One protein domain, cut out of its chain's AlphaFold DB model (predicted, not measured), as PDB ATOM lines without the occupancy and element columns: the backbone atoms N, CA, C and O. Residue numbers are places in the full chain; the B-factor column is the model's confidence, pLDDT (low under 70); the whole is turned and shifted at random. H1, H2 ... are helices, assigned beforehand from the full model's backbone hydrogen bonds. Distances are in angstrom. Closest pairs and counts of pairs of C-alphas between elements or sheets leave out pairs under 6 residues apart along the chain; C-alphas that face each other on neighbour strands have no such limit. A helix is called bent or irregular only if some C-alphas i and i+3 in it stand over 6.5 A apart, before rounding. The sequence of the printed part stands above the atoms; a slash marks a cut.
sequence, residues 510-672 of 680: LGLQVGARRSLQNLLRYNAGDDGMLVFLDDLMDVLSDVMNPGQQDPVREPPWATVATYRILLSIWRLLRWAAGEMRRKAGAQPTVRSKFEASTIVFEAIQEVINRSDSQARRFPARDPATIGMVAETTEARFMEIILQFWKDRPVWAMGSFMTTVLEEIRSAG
ATOM      1  N   LEU A 510     142.012 196.646  26.931       78.50
ATOM      2  CA  LEU A 510     140.564 196.871  26.944       78.50
ATOM      3  C   LEU A 510     140.056 197.759  25.790       78.50
ATOM      4  O   LEU A 510     138.848 197.899  25.618       78.50
ATOM      5  N   GLY A 511     140.947 198.388  25.015       72.75
ATOM      6  CA  GLY A 511     140.587 199.353  23.968       72.75
ATOM      7  C   GLY A 511     140.085 200.715  24.479       72.75
ATOM      8  O   GLY A 511     139.545 201.496  23.700       72.75
ATOM      9  N   LEU A 512     140.266 201.024  25.768       59.28
ATOM     10  CA  LEU A 512     139.676 202.189  26.447       59.28
ATOM     11  C   LEU A 512     140.441 203.511  26.248       59.28
ATOM     12  O   LEU A 512     139.944 204.569  26.635       59.28
ATOM     13  N   GLN A 513     141.657 203.497  25.689       55.50
ATOM     14  CA  GLN A 513     142.484 204.708  25.637       55.50
ATOM     15  C   GLN A 513     142.088 205.652  24.480       55.50
ATOM     16  O   GLN A 513     142.522 205.504  23.336       55.50
ATOM     17  N   VAL A 514     141.318 206.693  24.813       44.94
ATOM     18  CA  VAL A 514     140.787 207.721  23.885       44.94
ATOM     19  C   VAL A 514     141.885 208.525  23.155       44.94
ATOM     20  O   VAL A 514     141.632 209.114  22.108       44.94
ATOM     21  N   GLY A 515     143.120 208.530  23.672       46.47
ATOM     22  CA  GLY A 515     144.269 209.255  23.105       46.47
ATOM     23  C   GLY A 515     145.102 208.498  22.062       46.47
ATOM     24  O   GLY A 515     146.077 209.055  21.551       46.47
ATOM     25  N   ALA A 516     144.770 207.242  21.739       49.06
ATOM     26  CA  ALA A 516     145.501 206.477  20.733       49.06
ATOM     27  C   ALA A 516     145.481 207.208  19.375       49.06
ATOM     28  O   ALA A 516     144.415 207.480  18.819       49.06
ATOM     29  N   ARG A 517     146.664 207.516  18.815       54.50
ATOM     30  CA  ARG A 517     146.782 208.111  17.468       54.50
ATOM     31  C   ARG A 517     145.943 207.288  16.485       54.50
ATOM     32  O   ARG A 517     145.981 206.063  16.543       54.50
ATOM     33  N   ARG A 518     145.250 207.923  15.530       49.00
ATOM     34  CA  ARG A 518     144.406 207.205  14.543       49.00
ATOM     35  C   ARG A 518     145.167 206.093  13.792       49.00
ATOM     36  O   ARG A 518     144.584 205.076  13.438       49.00
ATOM     37  N   SER A 519     146.483 206.247  13.616       51.81
ATOM     38  CA  SER A 519     147.379 205.201  13.103       51.81
ATOM     39  C   SER A 519     147.530 203.993  14.040       51.81
ATOM     40  O   SER A 519     147.519 202.864  13.563       51.81
ATOM     41  N   LEU A 520     147.626 204.206  15.357       53.31
ATOM     42  CA  LEU A 520     147.691 203.145  16.367       53.31
ATOM     43  C   LEU A 520     146.369 202.373  16.445       53.31
ATOM     44  O   LEU A 520     146.395 201.152  16.485       53.31
ATOM     45  N   GLN A 521     145.219 203.051  16.384       51.91
ATOM     46  CA  GLN A 521     143.912 202.375  16.349       51.91
ATOM     47  C   GLN A 521     143.762 201.471  15.114       51.91
ATOM     48  O   GLN A 521     143.252 200.358  15.226       51.91
ATOM     49  N   ASN A 522     144.260 201.908  13.952       50.69
ATOM     50  CA  ASN A 522     144.290 201.071  12.754       50.69
ATOM     51  C   ASN A 522     145.270 199.894  12.902       50.69
ATOM     52  O   ASN A 522     144.892 198.770  12.591       50.69
ATOM     53  N   LEU A 523     146.481 200.109  13.432       53.91
ATOM     54  CA  LEU A 523     147.441 199.027  13.701       53.91
ATOM     55  C   LEU A 523     146.876 197.985  14.679       53.91
ATOM     56  O   LEU A 523     146.931 196.796  14.393       53.91
ATOM     57  N   LEU A 524     146.253 198.412  15.781       53.25
ATOM     58  CA  LEU A 524     145.622 197.512  16.755       53.25
ATOM     59  C   LEU A 524     144.441 196.728  16.152       53.25
ATOM     60  O   LEU A 524     144.259 195.564  16.494       53.25
ATOM     61  N   ARG A 525     143.680 197.320  15.217       50.94
ATOM     62  CA  ARG A 525     142.635 196.612  14.448       50.94
ATOM     63  C   ARG A 525     143.205 195.614  13.431       50.94
ATOM     64  O   ARG A 525     142.589 194.577  13.215       50.94
ATOM     65  N   TYR A 526     144.359 195.896  12.821       46.75
ATOM     66  CA  TYR A 526     145.042 194.960  11.916       46.75
ATOM     67  C   TYR A 526     145.775 193.829  12.666       46.75
ATOM     68  O   TYR A 526     145.824 192.711  12.164       46.75
ATOM     69  N   ASN A 527     146.236 194.062  13.901       50.16
ATOM     70  CA  ASN A 527     146.855 193.067  14.799       50.16
ATOM     71  C   ASN A 527     145.872 191.998  15.351       50.16
ATOM     72  O   ASN A 527     146.165 191.334  16.347       50.16
ATOM     73  N   ALA A 528     144.703 191.850  14.721       49.72
ATOM     74  CA  ALA A 528     143.649 190.883  15.035       49.72
ATOM     75  C   ALA A 528     143.614 189.678  14.061       49.72
ATOM     76  O   ALA A 528     142.670 188.892  14.083       49.72
ATOM     77  N   GLY A 529     144.609 189.538  13.176       53.69
ATOM     78  CA  GLY A 529     144.843 188.321  12.387       53.69
ATOM     79  C   GLY A 529     145.757 187.364  13.152       53.69
ATOM     80  O   GLY A 529     146.973 187.519  13.118       53.69
ATOM     81  N   ASP A 530     145.177 186.416  13.887       60.78
ATOM     82  CA  ASP A 530     145.811 185.837  15.085       60.78
ATOM     83  C   ASP A 530     146.635 184.544  14.859       60.78
ATOM     84  O   ASP A 530     146.877 183.772  15.788       60.78
ATOM     85  N   ASP A 531     147.109 184.306  13.628       58.00
ATOM     86  CA  ASP A 531     147.845 183.084  13.247       58.00
ATOM     87  C   ASP A 531     149.122 182.864  14.081       58.00
ATOM     88  O   ASP A 531     149.499 181.729  14.374       58.00
ATOM     89  N   GLY A 532     149.785 183.949  14.495       62.41
ATOM     90  CA  GLY A 532     151.005 183.886  15.301       62.41
ATOM     91  C   GLY A 532     150.775 183.432  16.744       62.41
ATOM     92  O   GLY A 532     151.660 182.816  17.327       62.41
ATOM     93  N   MET A 533     149.602 183.704  17.322       66.00
ATOM     94  CA  MET A 533     149.311 183.413  18.733       66.00
ATOM     95  C   MET A 533     148.854 181.966  18.950       66.00
ATOM     96  O   MET A 533     149.146 181.388  19.994       66.00
ATOM     97  N   LEU A 534     148.229 181.345  17.940       73.69
ATOM     98  CA  LEU A 534     147.877 179.918  17.946       73.69
ATOM     99  C   LEU A 534     149.087 179.008  18.201       73.69
ATOM    100  O   LEU A 534     148.964 178.002  18.894       73.69
ATOM    101  N   VAL A 535     150.256 179.377  17.668       73.31
ATOM    102  CA  VAL A 535     151.513 178.615  17.794       73.31
ATOM    103  C   VAL A 535     151.997 178.518  19.250       73.31
ATOM    104  O   VAL A 535     152.742 177.600  19.582       73.31
ATOM    105  N   PHE A 536     151.555 179.433  20.118       77.62
ATOM    106  CA  PHE A 536     151.941 179.524  21.531       77.62
ATOM    107  C   PHE A 536     150.735 179.409  22.472       77.62
ATOM    108  O   PHE A 536     150.846 179.724  23.653       77.62
ATOM    109  N   LEU A 537     149.570 178.981  21.965       86.31
ATOM    110  CA  LEU A 537     148.352 178.876  22.771       86.31
ATOM    111  C   LEU A 537     148.553 177.926  23.961       86.31
ATOM    112  O   LEU A 537     148.111 178.245  25.057       86.31
ATOM    113  N   ASP A 538     149.276 176.824  23.751       88.06
ATOM    114  CA  ASP A 538     149.647 175.846  24.784       88.06
ATOM    115  C   ASP A 538     150.472 176.506  25.908       88.06
ATOM    116  O   ASP A 538     150.027 176.550  27.053       88.06
ATOM    117  N   ASP A 539     151.580 177.183  25.562       87.69
ATOM    118  CA  ASP A 539     152.416 177.933  26.516       87.69
ATOM    119  C   ASP A 539     151.618 178.986  27.312       87.69
ATOM    120  O   ASP A 539     151.888 179.239  28.487       87.69
ATOM    121  N   LEU A 540     150.641 179.637  26.672       90.94
ATOM    122  CA  LEU A 540     149.775 180.627  27.314       90.94
ATOM    123  C   LEU A 540     148.756 179.975  28.258       90.94
ATOM    124  O   LEU A 540     148.458 180.537  29.315       90.94
ATOM    125  N   MET A 541     148.221 178.805  27.899       92.88
ATOM    126  CA  MET A 541     147.301 178.048  28.752       92.88
ATOM    127  C   MET A 541     148.021 177.426  29.948       92.88
ATOM    128  O   MET A 541     147.432 177.375  31.029       92.88
ATOM    129  N   ASP A 542     149.295 177.057  29.807       91.12
ATOM    130  CA  ASP A 542     150.157 176.667  30.925       91.12
ATOM    131  C   ASP A 542     150.368 177.833  31.899       91.12
ATOM    132  O   ASP A 542     150.160 177.671  33.099       91.12
ATOM    133  N   VAL A 543     150.677 179.045  31.408       92.50
ATOM    134  CA  VAL A 543     150.797 180.237  32.275       92.50
ATOM    135  C   VAL A 543     149.486 180.543  33.001       92.50
ATOM    136  O   VAL A 543     149.512 180.851  34.194       92.50
ATOM    137  N   LEU A 544     148.340 180.452  32.318       93.88
ATOM    138  CA  LEU A 544     147.033 180.657  32.948       93.88
ATOM    139  C   LEU A 544     146.728 179.569  33.992       93.88
ATOM    140  O   LEU A 544     146.241 179.883  35.078       93.88
ATOM    141  N   SER A 545     147.066 178.312  33.694       92.12
ATOM    142  CA  SER A 545     146.892 177.177  34.607       92.12
ATOM    143  C   SER A 545     147.760 177.313  35.861       92.12
ATOM    144  O   SER A 545     147.241 177.112  36.959       92.12
ATOM    145  N   ASP A 546     149.027 177.721  35.708       90.06
ATOM    146  CA  ASP A 546     149.965 178.038  36.798       90.06
ATOM    147  C   ASP A 546     149.457 179.211  37.658       90.06
ATOM    148  O   ASP A 546     149.581 179.179  38.879       90.06
ATOM    149  N   VAL A 547     148.876 180.254  37.050       91.19
ATOM    150  CA  VAL A 547     148.316 181.405  37.787       91.19
ATOM    151  C   VAL A 547     147.071 181.015  38.586       91.19
ATOM    152  O   VAL A 547     146.909 181.468  39.717       91.19
ATOM    153  N   MET A 548     146.202 180.171  38.025       88.44
ATOM    154  CA  MET A 548     145.005 179.680  38.715       88.44
ATOM    155  C   MET A 548     145.314 178.623  39.784       88.44
ATOM    156  O   MET A 548     144.579 178.510  40.762       88.44
ATOM    157  N   ASN A 549     146.382 177.844  39.602       84.44
ATOM    158  CA  ASN A 549     146.789 176.759  40.490       84.44
ATOM    159  C   ASN A 549     148.269 176.941  40.875       84.44
ATOM    160  O   ASN A 549     149.113 176.177  40.407       84.44
ATOM    161  N   PRO A 550     148.606 177.920  41.741       72.56
ATOM    162  CA  PRO A 550     149.997 178.297  42.025       72.56
ATOM    163  C   PRO A 550     150.876 177.148  42.546       72.56
ATOM    164  O   PRO A 550     152.097 177.192  42.393       72.56
ATOM    165  N   GLY A 551     150.288 176.091  43.116       72.00
ATOM    166  CA  GLY A 551     150.994 174.853  43.445       72.00
ATOM    167  C   GLY A 551     152.105 175.069  44.475       72.00
ATOM    168  O   GLY A 551     151.826 175.281  45.650       72.00
ATOM    169  N   GLN A 552     153.366 174.999  44.035       65.50
ATOM    170  CA  GLN A 552     154.548 175.279  44.867       65.50
ATOM    171  C   GLN A 552     154.942 176.769  44.915       65.50
ATOM    172  O   GLN A 552     155.851 177.140  45.660       65.50
ATOM    173  N   GLN A 553     154.304 177.636  44.123       72.38
ATOM    174  CA  GLN A 553     154.566 179.073  44.143       72.38
ATOM    175  C   GLN A 553     153.968 179.700  45.407       72.38
ATOM    176  O   GLN A 553     152.757 179.683  45.603       72.38
ATOM    177  N   ASP A 554     154.825 180.295  46.233       82.75
ATOM    178  CA  ASP A 554     154.446 181.240  47.287       82.75
ATOM    179  C   ASP A 554     154.393 182.654  46.667       82.75
ATOM    180  O   ASP A 554     155.462 183.222  46.407       82.75
ATOM    181  N   PRO A 555     153.203 183.238  46.396       85.81
ATOM    182  CA  PRO A 555     153.092 184.533  45.712       85.81
ATOM    183  C   PRO A 555     153.700 185.689  46.517       85.81
ATOM    184  O   PRO A 555     154.050 186.724  45.955       85.81
ATOM    185  N   VAL A 556     153.879 185.510  47.832       86.19
ATOM    186  CA  VAL A 556     154.511 186.489  48.727       86.19
ATOM    187  C   VAL A 556     156.020 186.582  48.463       86.19
ATOM    188  O   VAL A 556     156.616 187.627  48.715       86.19
ATOM    189  N   ARG A 557     156.650 185.525  47.932       87.69
ATOM    190  CA  ARG A 557     158.081 185.497  47.569       87.69
ATOM    191  C   ARG A 557     158.354 185.854  46.113       87.69
ATOM    192  O   ARG A 557     159.517 185.952  45.726       87.69
ATOM    193  N   GLU A 558     157.315 186.024  45.300       89.19
ATOM    194  CA  GLU A 558     157.491 186.355  43.892       89.19
ATOM    195  C   GLU A 558     158.098 187.767  43.756       89.19
ATOM    196  O   GLU A 558     157.585 188.729  44.343       89.19
ATOM    197  N   PRO A 559     159.207 187.937  43.014       90.50
ATOM    198  CA  PRO A 559     159.799 189.250  42.833       90.50
ATOM    199  C   PRO A 559     158.950 190.111  41.883       90.50
ATOM    200  O   PRO A 559     158.319 189.600  40.954       90.50
ATOM    201  N   PRO A 560     158.985 191.446  42.026       93.00
ATOM    202  CA  PRO A 560     158.011 192.324  41.381       93.00
ATOM    203  C   PRO A 560     158.128 192.322  39.850       93.00
ATOM    204  O   PRO A 560     157.133 192.472  39.145       93.00
ATOM    205  N   TRP A 561     159.329 192.093  39.311       92.81
ATOM    206  CA  TRP A 561     159.561 191.953  37.872       92.81
ATOM    207  C   TRP A 561     159.006 190.640  37.286       92.81
ATOM    208  O   TRP A 561     158.620 190.623  36.118       92.81
ATOM    209  N   ALA A 562     158.901 189.563  38.073       92.81
ATOM    210  CA  ALA A 562     158.241 188.331  37.638       92.81
ATOM    211  C   ALA A 562     156.723 188.529  37.585       92.81
ATOM    212  O   ALA A 562     156.087 188.153  36.601       92.81
ATOM    213  N   THR A 563     156.173 189.253  38.561       93.88
ATOM    214  CA  THR A 563     154.757 189.635  38.584       93.88
ATOM    215  C   THR A 563     154.396 190.528  37.400       93.88
ATOM    216  O   THR A 563     153.391 190.293  36.732       93.88
ATOM    217  N   VAL A 564     155.256 191.497  37.064       94.56
ATOM    218  CA  VAL A 564     155.164 192.295  35.828       94.56
ATOM    219  C   VAL A 564     155.136 191.410  34.577       94.56
ATOM    220  O   VAL A 564     154.282 191.611  33.712       94.56
ATOM    221  N   ALA A 565     156.070 190.459  34.454       93.75
ATOM    222  CA  ALA A 565     156.179 189.600  33.275       93.75
ATOM    223  C   ALA A 565     154.933 188.715  33.112       93.75
ATOM    224  O   ALA A 565     154.298 188.732  32.056       93.75
ATOM    225  N   THR A 566     154.524 188.030  34.184       94.69
ATOM    226  CA  THR A 566     153.307 187.208  34.222       94.69
ATOM    227  C   THR A 566     152.065 188.036  33.883       94.69
ATOM    228  O   THR A 566     151.272 187.626  33.039       94.69
ATOM    229  N   TYR A 567     151.920 189.245  34.438       95.56
ATOM    230  CA  TYR A 567     150.775 190.105  34.132       95.56
ATOM    231  C   TYR A 567     150.720 190.552  32.664       95.56
ATOM    232  O   TYR A 567     149.639 190.601  32.082       95.56
ATOM    233  N   ARG A 568     151.860 190.831  32.014       93.06
ATOM    234  CA  ARG A 568     151.883 191.176  30.576       93.06
ATOM    235  C   ARG A 568     151.495 189.988  29.685       93.06
ATOM    236  O   ARG A 568     150.855 190.192  28.650       93.06
ATOM    237  N   ILE A 569     151.793 188.758  30.113       93.62
ATOM    238  CA  ILE A 569     151.275 187.542  29.472       93.62
ATOM    239  C   ILE A 569     149.752 187.441  29.683       93.62
ATOM    240  O   ILE A 569     149.020 187.284  28.708       93.62
ATOM    241  N   LEU A 570     149.248 187.646  30.908       94.94
ATOM    242  CA  LEU A 570     147.804 187.647  31.205       94.94
ATOM    243  C   LEU A 570     147.030 188.716  30.407       94.94
ATOM    244  O   LEU A 570     145.976 188.413  29.853       94.94
ATOM    245  N   LEU A 571     147.564 189.934  30.257       92.00
ATOM    246  CA  LEU A 571     146.984 190.969  29.384       92.00
ATOM    247  C   LEU A 571     146.911 190.523  27.916       92.00
ATOM    248  O   LEU A 571     145.990 190.905  27.195       92.00
ATOM    249  N   SER A 572     147.869 189.713  27.467       88.69
ATOM    250  CA  SER A 572     147.880 189.177  26.106       88.69
ATOM    251  C   SER A 572     146.820 188.090  25.931       88.69
ATOM    252  O   SER A 572     146.091 188.126  24.942       88.69
ATOM    253  N   ILE A 573     146.641 187.217  26.927       91.75
ATOM    254  CA  ILE A 573     145.541 186.239  26.985       91.75
ATOM    255  C   ILE A 573     144.176 186.945  27.041       91.75
ATOM    256  O   ILE A 573     143.250 186.526  26.351       91.75
ATOM    257  N   TRP A 574     144.050 188.067  27.761       91.12
ATOM    258  CA  TRP A 574     142.810 188.856  27.768       91.12
ATOM    259  C   TRP A 574     142.440 189.326  26.359       91.12
ATOM    260  O   TRP A 574     141.298 189.190  25.928       91.12
ATOM    261  N   ARG A 575     143.418 189.844  25.607       86.12
ATOM    262  CA  ARG A 575     143.210 190.308  24.228       86.12
ATOM    263  C   ARG A 575     142.807 189.165  23.301       86.12
ATOM    264  O   ARG A 575     141.935 189.380  22.464       86.12
ATOM    265  N   LEU A 576     143.392 187.974  23.471       86.00
ATOM    266  CA  LEU A 576     142.971 186.758  22.762       86.00
ATOM    267  C   LEU A 576     141.506 186.422  23.056       86.00
ATOM    268  O   LEU A 576     140.725 186.236  22.128       86.00
ATOM    269  N   LEU A 577     141.120 186.405  24.336       88.19
ATOM    270  CA  LEU A 577     139.750 186.124  24.767       88.19
ATOM    271  C   LEU A 577     138.751 187.129  24.170       88.19
ATOM    272  O   LEU A 577     137.744 186.719  23.595       88.19
ATOM    273  N   ARG A 578     139.056 188.433  24.244       85.62
ATOM    274  CA  ARG A 578     138.247 189.525  23.668       85.62
ATOM    275  C   ARG A 578     138.087 189.387  22.159       85.62
ATOM    276  O   ARG A 578     136.978 189.502  21.644       85.62
ATOM    277  N   TRP A 579     139.191 189.139  21.454       84.88
ATOM    278  CA  TRP A 579     139.197 188.943  20.009       84.88
ATOM    279  C   TRP A 579     138.352 187.731  19.606       84.88
ATOM    280  O   TRP A 579     137.454 187.853  18.773       84.88
ATOM    281  N   ALA A 580     138.594 186.585  20.243       84.44
ATOM    282  CA  ALA A 580     137.895 185.341  19.967       84.44
ATOM    283  C   ALA A 580     136.385 185.471  20.229       84.44
ATOM    284  O   ALA A 580     135.574 185.108  19.376       84.44
ATOM    285  N   ALA A 581     136.002 186.073  21.360       84.00
ATOM    286  CA  ALA A 581     134.617 186.391  21.700       84.00
ATOM    287  C   ALA A 581     133.943 187.315  20.669       84.00
ATOM    288  O   ALA A 581     132.829 187.034  20.222       84.00
ATOM    289  N   GLY A 582     134.610 188.402  20.269       81.06
ATOM    290  CA  GLY A 582     134.099 189.342  19.268       81.06
ATOM    291  C   GLY A 582     133.922 188.698  17.890       81.06
ATOM    292  O   GLY A 582     132.893 188.883  17.241       81.06
ATOM    293  N   GLU A 583     134.882 187.878  17.462       78.88
ATOM    294  CA  GLU A 583     134.842 187.187  16.172       78.88
ATOM    295  C   GLU A 583     133.763 186.091  16.131       78.88
ATOM    296  O   GLU A 583     133.035 185.980  15.140       78.88
ATOM    297  N   MET A 584     133.578 185.339  17.225       77.25
ATOM    298  CA  MET A 584     132.451 184.410  17.366       77.25
ATOM    299  C   MET A 584     131.101 185.140  17.338       77.25
ATOM    300  O   MET A 584     130.203 184.708  16.614       77.25
ATOM    301  N   ARG A 585     130.952 186.264  18.061       77.44
ATOM    302  CA  ARG A 585     129.728 187.091  18.031       77.44
ATOM    303  C   ARG A 585     129.419 187.589  16.618       77.44
ATOM    304  O   ARG A 585     128.301 187.407  16.140       77.44
ATOM    305  N   ARG A 586     130.418 188.132  15.913       76.38
ATOM    306  CA  ARG A 586     130.295 188.613  14.525       76.38
ATOM    307  C   ARG A 586     129.853 187.510  13.556       76.38
ATOM    308  O   ARG A 586     129.072 187.769  12.643       76.38
ATOM    309  N   LYS A 587     130.341 186.281  13.748       71.88
ATOM    310  CA  LYS A 587     130.015 185.117  12.908       71.88
ATOM    311  C   LYS A 587     128.708 184.421  13.273       71.88
ATOM    312  O   LYS A 587     128.138 183.767  12.406       71.88
ATOM    313  N   ALA A 588     128.200 184.581  14.493       67.38
ATOM    314  CA  ALA A 588     126.954 183.947  14.923       67.38
ATOM    315  C   ALA A 588     125.729 184.390  14.088       67.38
ATOM    316  O   ALA A 588     124.774 183.630  13.949       67.38
ATOM    317  N   GLY A 589     125.775 185.582  13.477       62.41
ATOM    318  CA  GLY A 589     124.766 186.060  12.520       62.41
ATOM    319  C   GLY A 589     124.921 185.553  11.074       62.41
ATOM    320  O   GLY A 589     124.079 185.868  10.234       62.41
ATOM    321  N   ALA A 590     125.974 184.795  10.750       64.88
ATOM    322  CA  ALA A 590     126.237 184.269   9.408       64.88
ATOM    323  C   ALA A 590     125.825 182.790   9.274       64.88
ATOM    324  O   ALA A 590     125.797 182.039  10.248       64.88
ATOM    325  N   GLN A 591     125.520 182.339   8.050       57.78
ATOM    326  CA  GLN A 591     125.120 180.944   7.819       57.78
ATOM    327  C   GLN A 591     126.250 179.962   8.200       57.78
ATOM    328  O   GLN A 591     127.370 180.097   7.698       57.78
ATOM    329  N   PRO A 592     125.980 178.949   9.049       56.16
ATOM    330  CA  PRO A 592     127.014 178.053   9.550       56.16
ATOM    331  C   PRO A 592     127.522 177.121   8.446       56.16
ATOM    332  O   PRO A 592     126.797 176.254   7.954       56.16
ATOM    333  N   THR A 593     128.798 177.259   8.089       57.25
ATOM    334  CA  THR A 593     129.494 176.311   7.210       57.25
ATOM    335  C   THR A 593     130.251 175.267   8.032       57.25
ATOM    336  O   THR A 593     130.618 175.507   9.181       57.25
ATOM    337  N   VAL A 594     130.551 174.109   7.432       52.47
ATOM    338  CA  VAL A 594     131.289 173.002   8.087       52.47
ATOM    339  C   VAL A 594     132.677 173.429   8.609       52.47
ATOM    340  O   VAL A 594     133.233 172.768   9.482       52.47
ATOM    341  N   ARG A 595     133.222 174.561   8.133       52.16
ATOM    342  CA  ARG A 595     134.504 175.121   8.587       52.16
ATOM    343  C   ARG A 595     134.479 175.714  10.004       52.16
ATOM    344  O   ARG A 595     135.541 175.751  10.614       52.16
ATOM    345  N   SER A 596     133.323 176.100  10.562       57.44
ATOM    346  CA  SER A 596     133.273 176.916  11.797       57.44
ATOM    347  C   SER A 596     133.847 176.258  13.063       57.44
ATOM    348  O   SER A 596     134.180 176.947  14.026       57.44
ATOM    349  N   LYS A 597     133.990 174.925  13.073       53.28
ATOM    350  CA  LYS A 597     134.566 174.164  14.198       53.28
ATOM    351  C   LYS A 597     136.094 174.158  14.259       53.28
ATOM    352  O   LYS A 597     136.640 173.800  15.291       53.28
ATOM    353  N   PHE A 598     136.771 174.504  13.167       62.66
ATOM    354  CA  PHE A 598     138.238 174.515  13.081       62.66
ATOM    355  C   PHE A 598     138.777 175.938  12.895       62.66
ATOM    356  O   PHE A 598     139.862 176.142  12.358       62.66
ATOM    357  N   GLU A 599     137.992 176.938  13.299       75.25
ATOM    358  CA  GLU A 599     138.400 178.335  13.256       75.25
ATOM    359  C   GLU A 599     139.214 178.706  14.495       75.25
ATOM    360  O   GLU A 599     138.870 178.337  15.619       75.25
ATOM    361  N   ALA A 600     140.262 179.498  14.273       80.25
ATOM    362  CA  ALA A 600     141.171 179.999  15.298       80.25
ATOM    363  C   ALA A 600     140.444 180.608  16.511       80.25
ATOM    364  O   ALA A 600     140.761 180.275  17.647       80.25
ATOM    365  N   SER A 601     139.423 181.438  16.271       80.50
ATOM    366  CA  SER A 601     138.614 182.068  17.321       80.50
ATOM    367  C   SER A 601     137.892 181.050  18.206       80.50
ATOM    368  O   SER A 601     137.868 181.208  19.421       80.50
ATOM    369  N   THR A 602     137.345 179.981  17.621       82.81
ATOM    370  CA  THR A 602     136.663 178.920  18.376       82.81
ATOM    371  C   THR A 602     137.666 178.149  19.234       82.81
ATOM    372  O   THR A 602     137.437 177.968  20.423       82.81
ATOM    373  N   ILE A 603     138.817 177.774  18.660       85.19
ATOM    374  CA  ILE A 603     139.880 177.027  19.353       85.19
ATOM    375  C   ILE A 603     140.454 177.836  20.527       85.19
ATOM    376  O   ILE A 603     140.577 177.312  21.632       85.19
ATOM    377  N   VAL A 604     140.774 179.117  20.309       87.88
ATOM    378  CA  VAL A 604     141.302 180.019  21.346       87.88
ATOM    379  C   VAL A 604     140.288 180.218  22.471       87.88
ATOM    380  O   VAL A 604     140.657 180.140  23.642       87.88
ATOM    381  N   PHE A 605     139.012 180.441  22.135       88.25
ATOM    382  CA  PHE A 605     137.973 180.616  23.145       88.25
ATOM    383  C   PHE A 605     137.746 179.340  23.961       88.25
ATOM    384  O   PHE A 605     137.752 179.406  25.187       88.25
ATOM    385  N   GLU A 606     137.592 178.182  23.308       87.56
ATOM    386  CA  GLU A 606     137.392 176.896  23.986       87.56
ATOM    387  C   GLU A 606     138.588 176.530  24.882       87.56
ATOM    388  O   GLU A 606     138.378 176.065  26.000       87.56
ATOM    389  N   ALA A 607     139.829 176.800  24.454       90.38
ATOM    390  CA  ALA A 607     141.026 176.560  25.264       90.38
ATOM    391  C   ALA A 607     141.053 177.419  26.542       90.38
ATOM    392  O   ALA A 607     141.220 176.886  27.642       90.38
ATOM    393  N   ILE A 608     140.823 178.733  26.417       91.38
ATOM    394  CA  ILE A 608     140.777 179.657  27.562       91.38
ATOM    395  C   ILE A 608     139.609 179.299  28.493       91.38
ATOM    396  O   ILE A 608     139.776 179.233  29.712       91.38
ATOM    397  N   GLN A 609     138.432 179.022  27.925       90.25
ATOM    398  CA  GLN A 609     137.235 178.650  28.673       90.25
ATOM    399  C   GLN A 609     137.415 177.328  29.436       90.25
ATOM    400  O   GLN A 609     136.967 177.229  30.580       90.25
ATOM    401  N   GLU A 610     138.059 176.319  28.843       89.56
ATOM    402  CA  GLU A 610     138.361 175.043  29.502       89.56
ATOM    403  C   GLU A 610     139.297 175.261  30.701       89.56
ATOM    404  O   GLU A 610     138.993 174.769  31.784       89.56
ATOM    405  N   VAL A 611     140.374 176.050  30.570       90.56
ATOM    406  CA  VAL A 611     141.278 176.346  31.703       90.56
ATOM    407  C   VAL A 611     140.544 177.081  32.831       90.56
ATOM    408  O   VAL A 611     140.625 176.651  33.982       90.56
ATOM    409  N   ILE A 612     139.761 178.118  32.509       89.75
ATOM    410  CA  ILE A 612     138.971 178.881  33.493       89.75
ATOM    411  C   ILE A 612     137.956 177.986  34.222       89.75
ATOM    412  O   ILE A 612     137.751 178.134  35.426       89.75
ATOM    413  N   ASN A 613     137.322 177.052  33.511       83.06
ATOM    414  CA  ASN A 613     136.251 176.218  34.058       83.06
ATOM    415  C   ASN A 613     136.721 174.880  34.651       83.06
ATOM    416  O   ASN A 613     135.914 174.203  35.282       83.06
ATOM    417  N   ARG A 614     138.000 174.496  34.527       71.44
ATOM    418  CA  ARG A 614     138.557 173.282  35.167       71.44
ATOM    419  C   ARG A 614     138.417 173.267  36.694       71.44
ATOM    420  O   ARG A 614     138.402 172.189  37.281       71.44
ATOM    421  N   SER A 615     138.299 174.432  37.330       56.16
ATOM    422  CA  SER A 615     138.019 174.573  38.768       56.16
ATOM    423  C   SER A 615     136.559 174.268  39.143       56.16
ATOM    424  O   SER A 615     136.260 174.007  40.308       56.16
ATOM    425  N   ASP A 616     135.649 174.281  38.170       56.00
ATOM    426  CA  ASP A 616     134.203 174.249  38.362       56.00
ATOM    427  C   ASP A 616     133.633 172.911  37.871       56.00
ATOM    428  O   ASP A 616     133.279 172.723  36.704       56.00
ATOM    429  N   SER A 617     133.544 171.944  38.787       47.56
ATOM    430  CA  SER A 617     133.175 170.546  38.503       47.56
ATOM    431  C   SER A 617     131.739 170.336  37.980       47.56
ATOM    432  O   SER A 617     131.333 169.198  37.731       47.56
ATOM    433  N   GLN A 618     130.973 171.412  37.763       45.09
ATOM    434  CA  GLN A 618     129.648 171.402  37.132       45.09
ATOM    435  C   GLN A 618     129.577 172.147  35.785       45.09
ATOM    436  O   GLN A 618     128.489 172.233  35.205       45.09
ATOM    437  N   ALA A 619     130.696 172.652  35.252       44.97
ATOM    438  CA  ALA A 619     130.734 173.384  33.987       44.97
ATOM    439  C   ALA A 619     130.331 172.500  32.789       44.97
ATOM    440  O   ALA A 619     131.140 171.821  32.154       44.97
ATOM    441  N   ARG A 620     129.035 172.508  32.459       47.59
ATOM    442  CA  ARG A 620     128.497 171.825  31.279       47.59
ATOM    443  C   ARG A 620     129.159 172.390  30.024       47.59
ATOM    444  O   ARG A 620     129.073 173.589  29.770       47.59
ATOM    445  N   ARG A 621     129.717 171.516  29.182       49.53
ATOM    446  CA  ARG A 621     130.061 171.851  27.793       49.53
ATOM    447  C   ARG A 621     128.776 172.207  27.046       49.53
ATOM    448  O   ARG A 621     128.063 171.318  26.585       49.53
ATOM    449  N   PHE A 622     128.453 173.495  26.970       48.94
ATOM    450  CA  PHE A 622     127.318 173.988  26.199       48.94
ATOM    451  C   PHE A 622     127.686 173.990  24.709       48.94
ATOM    452  O   PHE A 622     128.569 174.749  24.316       48.94
ATOM    453  N   PRO A 623     127.011 173.207  23.844       49.25
ATOM    454  CA  PRO A 623     127.151 173.353  22.402       49.25
ATOM    455  C   PRO A 623     126.394 174.617  21.961       49.25
ATOM    456  O   PRO A 623     125.265 174.542  21.473       49.25
ATOM    457  N   ALA A 624     126.998 175.784  22.187       52.50
ATOM    458  CA  ALA A 624     126.399 177.084  21.909       52.50
ATOM    459  C   ALA A 624     126.195 177.269  20.393       52.50
ATOM    460  O   ALA A 624     127.116 177.595  19.649       52.50
ATOM    461  N   ARG A 625     124.967 177.015  19.929       55.31
ATOM    462  CA  ARG A 625     124.520 177.240  18.540       55.31
ATOM    463  C   ARG A 625     123.666 178.497  18.367       55.31
ATOM    464  O   ARG A 625     123.344 178.844  17.237       55.31
ATOM    465  N   ASP A 626     123.285 179.138  19.466       63.94
ATOM    466  CA  ASP A 626     122.461 180.346  19.492       63.94
ATOM    467  C   ASP A 626     123.356 181.578  19.747       63.94
ATOM    468  O   ASP A 626     124.080 181.578  20.752       63.94
ATOM    469  N   PRO A 627     123.310 182.623  18.894       64.94
ATOM    470  CA  PRO A 627     124.028 183.885  19.102       64.94
ATOM    471  C   PRO A 627     123.874 184.488  20.505       64.94
ATOM    472  O   PRO A 627     124.859 184.965  21.069       64.94
ATOM    473  N   ALA A 628     122.677 184.427  21.100       70.00
ATOM    474  CA  ALA A 628     122.426 184.969  22.435       70.00
ATOM    475  C   ALA A 628     123.154 184.164  23.525       70.00
ATOM    476  O   ALA A 628     123.690 184.731  24.478       70.00
ATOM    477  N   THR A 629     123.244 182.841  23.351       75.19
ATOM    478  CA  THR A 629     124.010 181.971  24.257       75.19
ATOM    479  C   THR A 629     125.515 182.210  24.107       75.19
ATOM    480  O   THR A 629     126.221 182.241  25.110       75.19
ATOM    481  N   ILE A 630     126.011 182.426  22.882       72.50
ATOM    482  CA  ILE A 630     127.429 182.732  22.619       72.50
ATOM    483  C   ILE A 630     127.835 184.049  23.301       72.50
ATOM    484  O   ILE A 630     128.858 184.080  23.982       72.50
ATOM    485  N   GLY A 631     127.022 185.107  23.180       74.00
ATOM    486  CA  GLY A 631     127.273 186.392  23.848       74.00
ATOM    487  C   GLY A 631     127.341 186.265  25.373       74.00
ATOM    488  O   GLY A 631     128.342 186.641  25.977       74.00
ATOM    489  N   MET A 632     126.333 185.634  25.985       79.88
ATOM    490  CA  MET A 632     126.281 185.425  27.437       79.88
ATOM    491  C   MET A 632     127.463 184.586  27.962       79.88
ATOM    492  O   MET A 632     128.026 184.885  29.018       79.88
ATOM    493  N   VAL A 633     127.869 183.537  27.235       82.31
ATOM    494  CA  VAL A 633     129.020 182.695  27.610       82.31
ATOM    495  C   VAL A 633     130.337 183.470  27.500       82.31
ATOM    496  O   VAL A 633     131.182 183.345  28.391       82.31
ATOM    497  N   ALA A 634     130.499 184.297  26.463       82.00
ATOM    498  CA  ALA A 634     131.656 185.175  26.302       82.00
ATOM    499  C   ALA A 634     131.781 186.187  27.450       82.00
ATOM    500  O   ALA A 634     132.833 186.257  28.083       82.00
ATOM    501  N   GLU A 635     130.700 186.897  27.780       84.19
ATOM    502  CA  GLU A 635     130.661 187.852  28.896       84.19
ATOM    503  C   GLU A 635     130.959 187.178  30.243       84.19
ATOM    504  O   GLU A 635     131.744 187.696  31.036       84.19
ATOM    505  N   THR A 636     130.405 185.984  30.481       87.25
ATOM    506  CA  THR A 636     130.648 185.218  31.716       87.25
ATOM    507  C   THR A 636     132.106 184.756  31.827       87.25
ATOM    508  O   THR A 636     132.694 184.794  32.908       87.25
ATOM    509  N   THR A 637     132.707 184.329  30.713       88.75
ATOM    510  CA  THR A 637     134.107 183.876  30.676       88.75
ATOM    511  C   THR A 637     135.070 185.052  30.843       88.75
ATOM    512  O   THR A 637     136.047 184.933  31.578       88.75
ATOM    513  N   GLU A 638     134.768 186.214  30.253       88.06
ATOM    514  CA  GLU A 638     135.544 187.438  30.475       88.06
ATOM    515  C   GLU A 638     135.451 187.929  31.929       88.06
ATOM    516  O   GLU A 638     136.476 188.260  32.524       88.06
ATOM    517  N   ALA A 639     134.260 187.914  32.534       88.56
ATOM    518  CA  ALA A 639     134.081 188.290  33.936       88.56
ATOM    519  C   ALA A 639     134.910 187.396  34.879       88.56
ATOM    520  O   ALA A 639     135.663 187.914  35.705       88.56
ATOM    521  N   ARG A 640     134.865 186.064  34.693       90.62
ATOM    522  CA  ARG A 640     135.720 185.114  35.433       90.62
ATOM    523  C   ARG A 640     137.213 185.379  35.215       90.62
ATOM    524  O   ARG A 640     137.996 185.315  36.158       90.62
ATOM    525  N   PHE A 641     137.622 185.711  33.992       92.75
ATOM    526  CA  PHE A 641     139.016 186.042  33.690       92.75
ATOM    527  C   PHE A 641     139.480 187.332  34.394       92.75
ATOM    528  O   PHE A 641     140.588 187.382  34.931       92.75
ATOM    529  N   MET A 642     138.617 188.352  34.473       91.88
ATOM    530  CA  MET A 642     138.878 189.574  35.242       91.88
ATOM    531  C   MET A 642     138.994 189.291  36.750       91.88
ATOM    532  O   MET A 642     139.852 189.872  37.412       91.88
ATOM    533  N   GLU A 643     138.185 188.375  37.297       92.25
ATOM    534  CA  GLU A 643     138.293 187.928  38.694       92.25
ATOM    535  C   GLU A 643     139.619 187.205  38.977       92.25
ATOM    536  O   GLU A 643     140.261 187.501  39.983       92.25
ATOM    537  N   ILE A 644     140.079 186.333  38.070       93.69
ATOM    538  CA  ILE A 644     141.390 185.661  38.166       93.69
ATOM    539  C   ILE A 644     142.530 186.691  38.172       93.69
ATOM    540  O   ILE A 644     143.413 186.632  39.029       93.69
ATOM    541  N   ILE A 645     142.494 187.674  37.265       94.81
ATOM    542  CA  ILE A 645     143.481 188.764  37.225       94.81
ATOM    543  C   ILE A 645     143.444 189.617  38.506       94.81
ATOM    544  O   ILE A 645     144.495 190.009  39.016       94.81
ATOM    545  N   LEU A 646     142.257 189.899  39.047       95.00
ATOM    546  CA  LEU A 646     142.117 190.645  40.296       95.00
ATOM    547  C   LEU A 646     142.698 189.865  41.485       95.00
ATOM    548  O   LEU A 646     143.408 190.446  42.306       95.00
ATOM    549  N   GLN A 647     142.438 188.558  41.565       94.06
ATOM    550  CA  GLN A 647     142.975 187.705  42.625       94.06
ATOM    551  C   GLN A 647     144.505 187.590  42.540       94.06
ATOM    552  O   GLN A 647     145.181 187.780  43.549       94.06
ATOM    553  N   PHE A 648     145.055 187.426  41.330       95.19
ATOM    554  CA  PHE A 648     146.501 187.402  41.076       95.19
ATOM    555  C   PHE A 648     147.243 188.593  41.711       95.19
ATOM    556  O   PHE A 648     148.326 188.408  42.273       95.19
ATOM    557  N   TRP A 649     146.663 189.800  41.664       95.50
ATOM    558  CA  TRP A 649     147.238 190.989  42.303       95.50
ATOM    559  C   TRP A 649     147.007 191.054  43.815       95.50
ATOM    560  O   TRP A 649     147.914 191.468  44.543       95.50
ATOM    561  N   LYS A 650     145.842 190.606  44.300       93.75
ATOM    562  CA  LYS A 650     145.532 190.531  45.740       93.75
ATOM    563  C   LYS A 650     146.462 189.579  46.491       93.75
ATOM    564  O   LYS A 650     146.857 189.892  47.612       93.75
ATOM    565  N   ASP A 651     146.875 188.489  45.850       92.75
ATOM    566  CA  ASP A 651     147.824 187.515  46.404       92.75
ATOM    567  C   ASP A 651     149.265 188.053  46.495       92.75
ATOM    568  O   ASP A 651     150.099 187.484  47.200       92.75
ATOM    569  N   ARG A 652     149.576 189.177  45.826       92.88
ATOM    570  CA  ARG A 652     150.934 189.742  45.705       92.88
ATOM    571  C   ARG A 652     151.091 191.133  46.350       92.88
ATOM    572  O   ARG A 652     151.609 192.056  45.717       92.88
ATOM    573  N   PRO A 653     150.705 191.341  47.628       91.31
ATOM    574  CA  PRO A 653     150.643 192.674  48.226       91.31
ATOM    575  C   PRO A 653     151.983 193.163  48.811       91.31
ATOM    576  O   PRO A 653     152.002 194.197  49.478       91.31
ATOM    577  N   VAL A 654     153.083 192.403  48.689       93.06
ATOM    578  CA  VAL A 654     154.401 192.742  49.282       93.06
ATOM    579  C   VAL A 654     154.970 194.026  48.694       93.06
ATOM    580  O   VAL A 654     155.418 194.906  49.426       93.06
ATOM    581  N   TRP A 655     154.908 194.140  47.372       93.81
ATOM    582  CA  TRP A 655     155.297 195.334  46.639       93.81
ATOM    583  C   TRP A 655     154.060 196.193  46.397       93.81
ATOM    584  O   TRP A 655     152.992 195.673  46.075       93.81
ATOM    585  N   ALA A 656     154.198 197.515  46.522       91.31
ATOM    586  CA  ALA A 656     153.057 198.436  46.499       91.31
ATOM    587  C   ALA A 656     152.211 198.323  45.216       91.31
ATOM    588  O   ALA A 656     151.005 198.564  45.237       91.31
ATOM    589  N   MET A 657     152.837 197.907  44.110       91.56
ATOM    590  CA  MET A 657     152.179 197.616  42.836       91.56
ATOM    591  C   MET A 657     150.989 196.649  42.945       91.56
ATOM    592  O   MET A 657     150.024 196.844  42.215       91.56
ATOM    593  N   GLY A 658     151.011 195.667  43.857       92.31
ATOM    594  CA  GLY A 658     149.892 194.736  44.041       92.31
ATOM    595  C   GLY A 658     148.632 195.442  44.528       92.31
ATOM    596  O   GLY A 658     147.563 195.296  43.933       92.31
ATOM    597  N   SER A 659     148.775 196.303  45.538       92.50
ATOM    598  CA  SER A 659     147.684 197.149  46.027       92.50
ATOM    599  C   SER A 659     147.201 198.133  44.957       92.50
ATOM    600  O   SER A 659     146.000 198.224  44.723       92.50
ATOM    601  N   PHE A 660     148.112 198.821  44.255       93.88
ATOM    602  CA  PHE A 660     147.729 199.777  43.207       93.88
ATOM    603  C   PHE A 660     146.977 199.122  42.042       93.88
ATOM    604  O   PHE A 660     145.931 199.622  41.635       93.88
ATOM    605  N   MET A 661     147.474 197.997  41.516       95.31
ATOM    606  CA  MET A 661     146.816 197.301  40.407       95.31
ATOM    607  C   MET A 661     145.487 196.672  40.831       95.31
ATOM    608  O   MET A 661     144.549 196.667  40.037       95.31
ATOM    609  N   THR A 662     145.366 196.231  42.090       96.25
ATOM    610  CA  THR A 662     144.079 195.819  42.673       96.25
ATOM    611  C   THR A 662     143.057 196.957  42.588       96.25
ATOM    612  O   THR A 662     141.976 196.748  42.045       96.25
ATOM    613  N   THR A 663     143.406 198.169  43.039       94.81
ATOM    614  CA  THR A 663     142.513 199.341  42.958       94.81
ATOM    615  C   THR A 663     142.129 199.674  41.515       94.81
ATOM    616  O   THR A 663     140.946 199.805  41.226       94.81
ATOM    617  N   VAL A 664     143.096 199.722  40.590       92.56
ATOM    618  CA  VAL A 664     142.849 200.003  39.159       92.56
ATOM    619  C   VAL A 664     141.871 198.999  38.537       92.56
ATOM    620  O   VAL A 664     140.974 199.377  37.785       92.56
ATOM    621  N   LEU A 665     142.009 197.710  38.853       93.31
ATOM    622  CA  LEU A 665     141.123 196.666  38.335       93.31
ATOM    623  C   LEU A 665     139.731 196.705  38.982       93.31
ATOM    624  O   LEU A 665     138.735 196.454  38.303       93.31
ATOM    625  N   GLU A 666     139.632 197.064  40.263       93.62
ATOM    626  CA  GLU A 666     138.344 197.281  40.928       93.62
ATOM    627  C   GLU A 666     137.616 198.515  40.381       93.62
ATOM    628  O   GLU A 666     136.406 198.439  40.158       93.62
ATOM    629  N   GLU A 667     138.339 199.592  40.063       90.00
ATOM    630  CA  GLU A 667     137.811 200.761  39.353       90.00
ATOM    631  C   GLU A 667     137.281 200.373  37.966       90.00
ATOM    632  O   GLU A 667     136.107 200.618  37.689       90.00
ATOM    633  N   ILE A 668     138.077 199.685  37.136       86.44
ATOM    634  CA  ILE A 668     137.668 199.196  35.800       86.44
ATOM    635  C   ILE A 668     136.411 198.314  35.878       86.44
ATOM    636  O   ILE A 668     135.489 198.462  35.070       86.44
ATOM    637  N   ARG A 669     136.345 197.416  36.868       85.75
ATOM    638  CA  ARG A 669     135.173 196.565  37.115       85.75
ATOM    639  C   ARG A 669     133.952 197.395  37.526       85.75
ATOM    640  O   ARG A 669     132.861 197.165  37.009       85.75
ATOM    641  N   SER A 670     134.127 198.374  38.417       83.81
ATOM    642  CA  SER A 670     133.045 199.240  38.914       83.81
ATOM    643  C   SER A 670     132.507 200.218  37.863       83.81
ATOM    644  O   SER A 670     131.307 200.473  37.823       83.81
ATOM    645  N   ALA A 671     133.369 200.695  36.961       75.88
ATOM    646  CA  ALA A 671     133.022 201.566  35.841       75.88
ATOM    647  C   ALA A 671     132.257 200.836  34.720       75.88
ATOM    648  O   ALA A 671     131.979 201.425  33.676       75.88
ATOM    649  N   GLY A 672     131.928 199.553  34.914       64.19
ATOM    650  CA  GLY A 672     131.229 198.746  33.928       64.19
ATOM    651  C   GLY A 672     132.091 198.472  32.700       64.19
ATOM    652  O   GLY A 672     131.633 198.694  31.583       64.19
TER     653      GLY A 672
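This is residues 510 to 672 of the 680 residues of the protein "DNA binding regulatory protein" of Colletotrichum orbiculare (strain 104-T / ATCC 96160 / CBS 514.97 / LARS 414 / MAFF 240422) (UniProt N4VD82). Two long helices, H4 and H7, lie side by side and run opposite ways through the middle of the domain, with H6 crossing the pair on one side and H3 packed beside H6. H8 folds back along the end of H7, while H1 is held away from the other helices and residues 614 to 626 make a wide loop. The printed part has 163 residues, with eight named helices in the order H1 to H8 and no named strand, and its class is all helix. The helix packing is part aligned and part crossed. The whole is compact, with a radius of gyration of the C-alphas of 16.9 A, and its C-alphas span 52 by 45 by 32 A.

H1, residues 518 to 526, touches no helix. H2, residues 531 to 534, is apart from H1. H3, residues 537 to 548, and H2 meet only through their link. H4, residues 560 to 588, touches H3 with residues 566 to 573 alone, at a steep tilt of 61 degrees, opposite ways; their closest C-alphas, those of Leu 540 and Ile 573, are 7.0 A apart. H5, residues 594 to 598, touches no helix. H6, residues 600 to 613, is the hub and touches four helices. H2 and H6 only just touch, with 3 pairs of C-alphas within 8 A, the closest being those of Leu 534 and Ala 600 at 7.2 A. H3 and H6 touch at a shallow tilt of 20 degrees, the same way, with the C-alphas of Ser 545 and Val 611 closest at 6.4 A. H4 touches H6 with residues 576 to 584 alone, at a steep tilt of 57 degrees, opposite ways; the closest C-alphas, those of Ala 580 and Ser 601, are 4.3 A apart. H7, residues 627 to 650, touches H4 at a shallow tilt of 6 degrees, opposite ways, with the C-alphas of Ala 588 and Pro 627 closest at 5.1 A. H6 touches H7 with residues 609 to 612 alone, at a steep tilt of 54 degrees, the same way; the closest C-alphas, those of Gln 609 and Thr 637, are 6.4 A apart. H8, residues 656 to 670, forms a helical hairpin with H7: they touch at a shallow tilt of 25 degrees, opposite ways, with the C-alphas of Trp 649 and Gly 658 closest at 4.9 A. H4 and H8 are near each other, while H6 and H8 are apart. Every O i to N i+4 pair is within hydrogen-bond range in H1, H3, H4, H6, H7 and H8; in H5 it is 0 of 1, beside 1 of 2 O i to N i+3 pairs, and H2 is too short for an O i to N i+4 pair.

H1 begins at C-alpha 518, (144.406, 207.205, 14.543), and has 9 residues; H2 has 4. H3 is 16.3 A long from first to last C-alpha. H4, the longest helix with 29 residues, measures 41.7 A from C-alpha 560 at (158.011, 192.324, 41.381) to C-alpha 588. H5 is irregular, with C-alphas 594 and 597 7.0 A apart. H6 measures 19.8 A and H7 34.9 A. H8 measures 21.4 A and ends at C-alpha 670, (133.045, 199.240, 38.914).

The two C-alphas farthest apart, those of Gln 591 and Val 654, are 52.1 A from each other. The printed part has no cut. The links H3 to H4, with 11 residues, and H6 to H7, with 13, are long; the other links are tight. The mean pLDDT of the printed part is 77.6, and 48 residues are under 70: residues 512 to 533, 552, 588 to 598, 615 to 627 and 672.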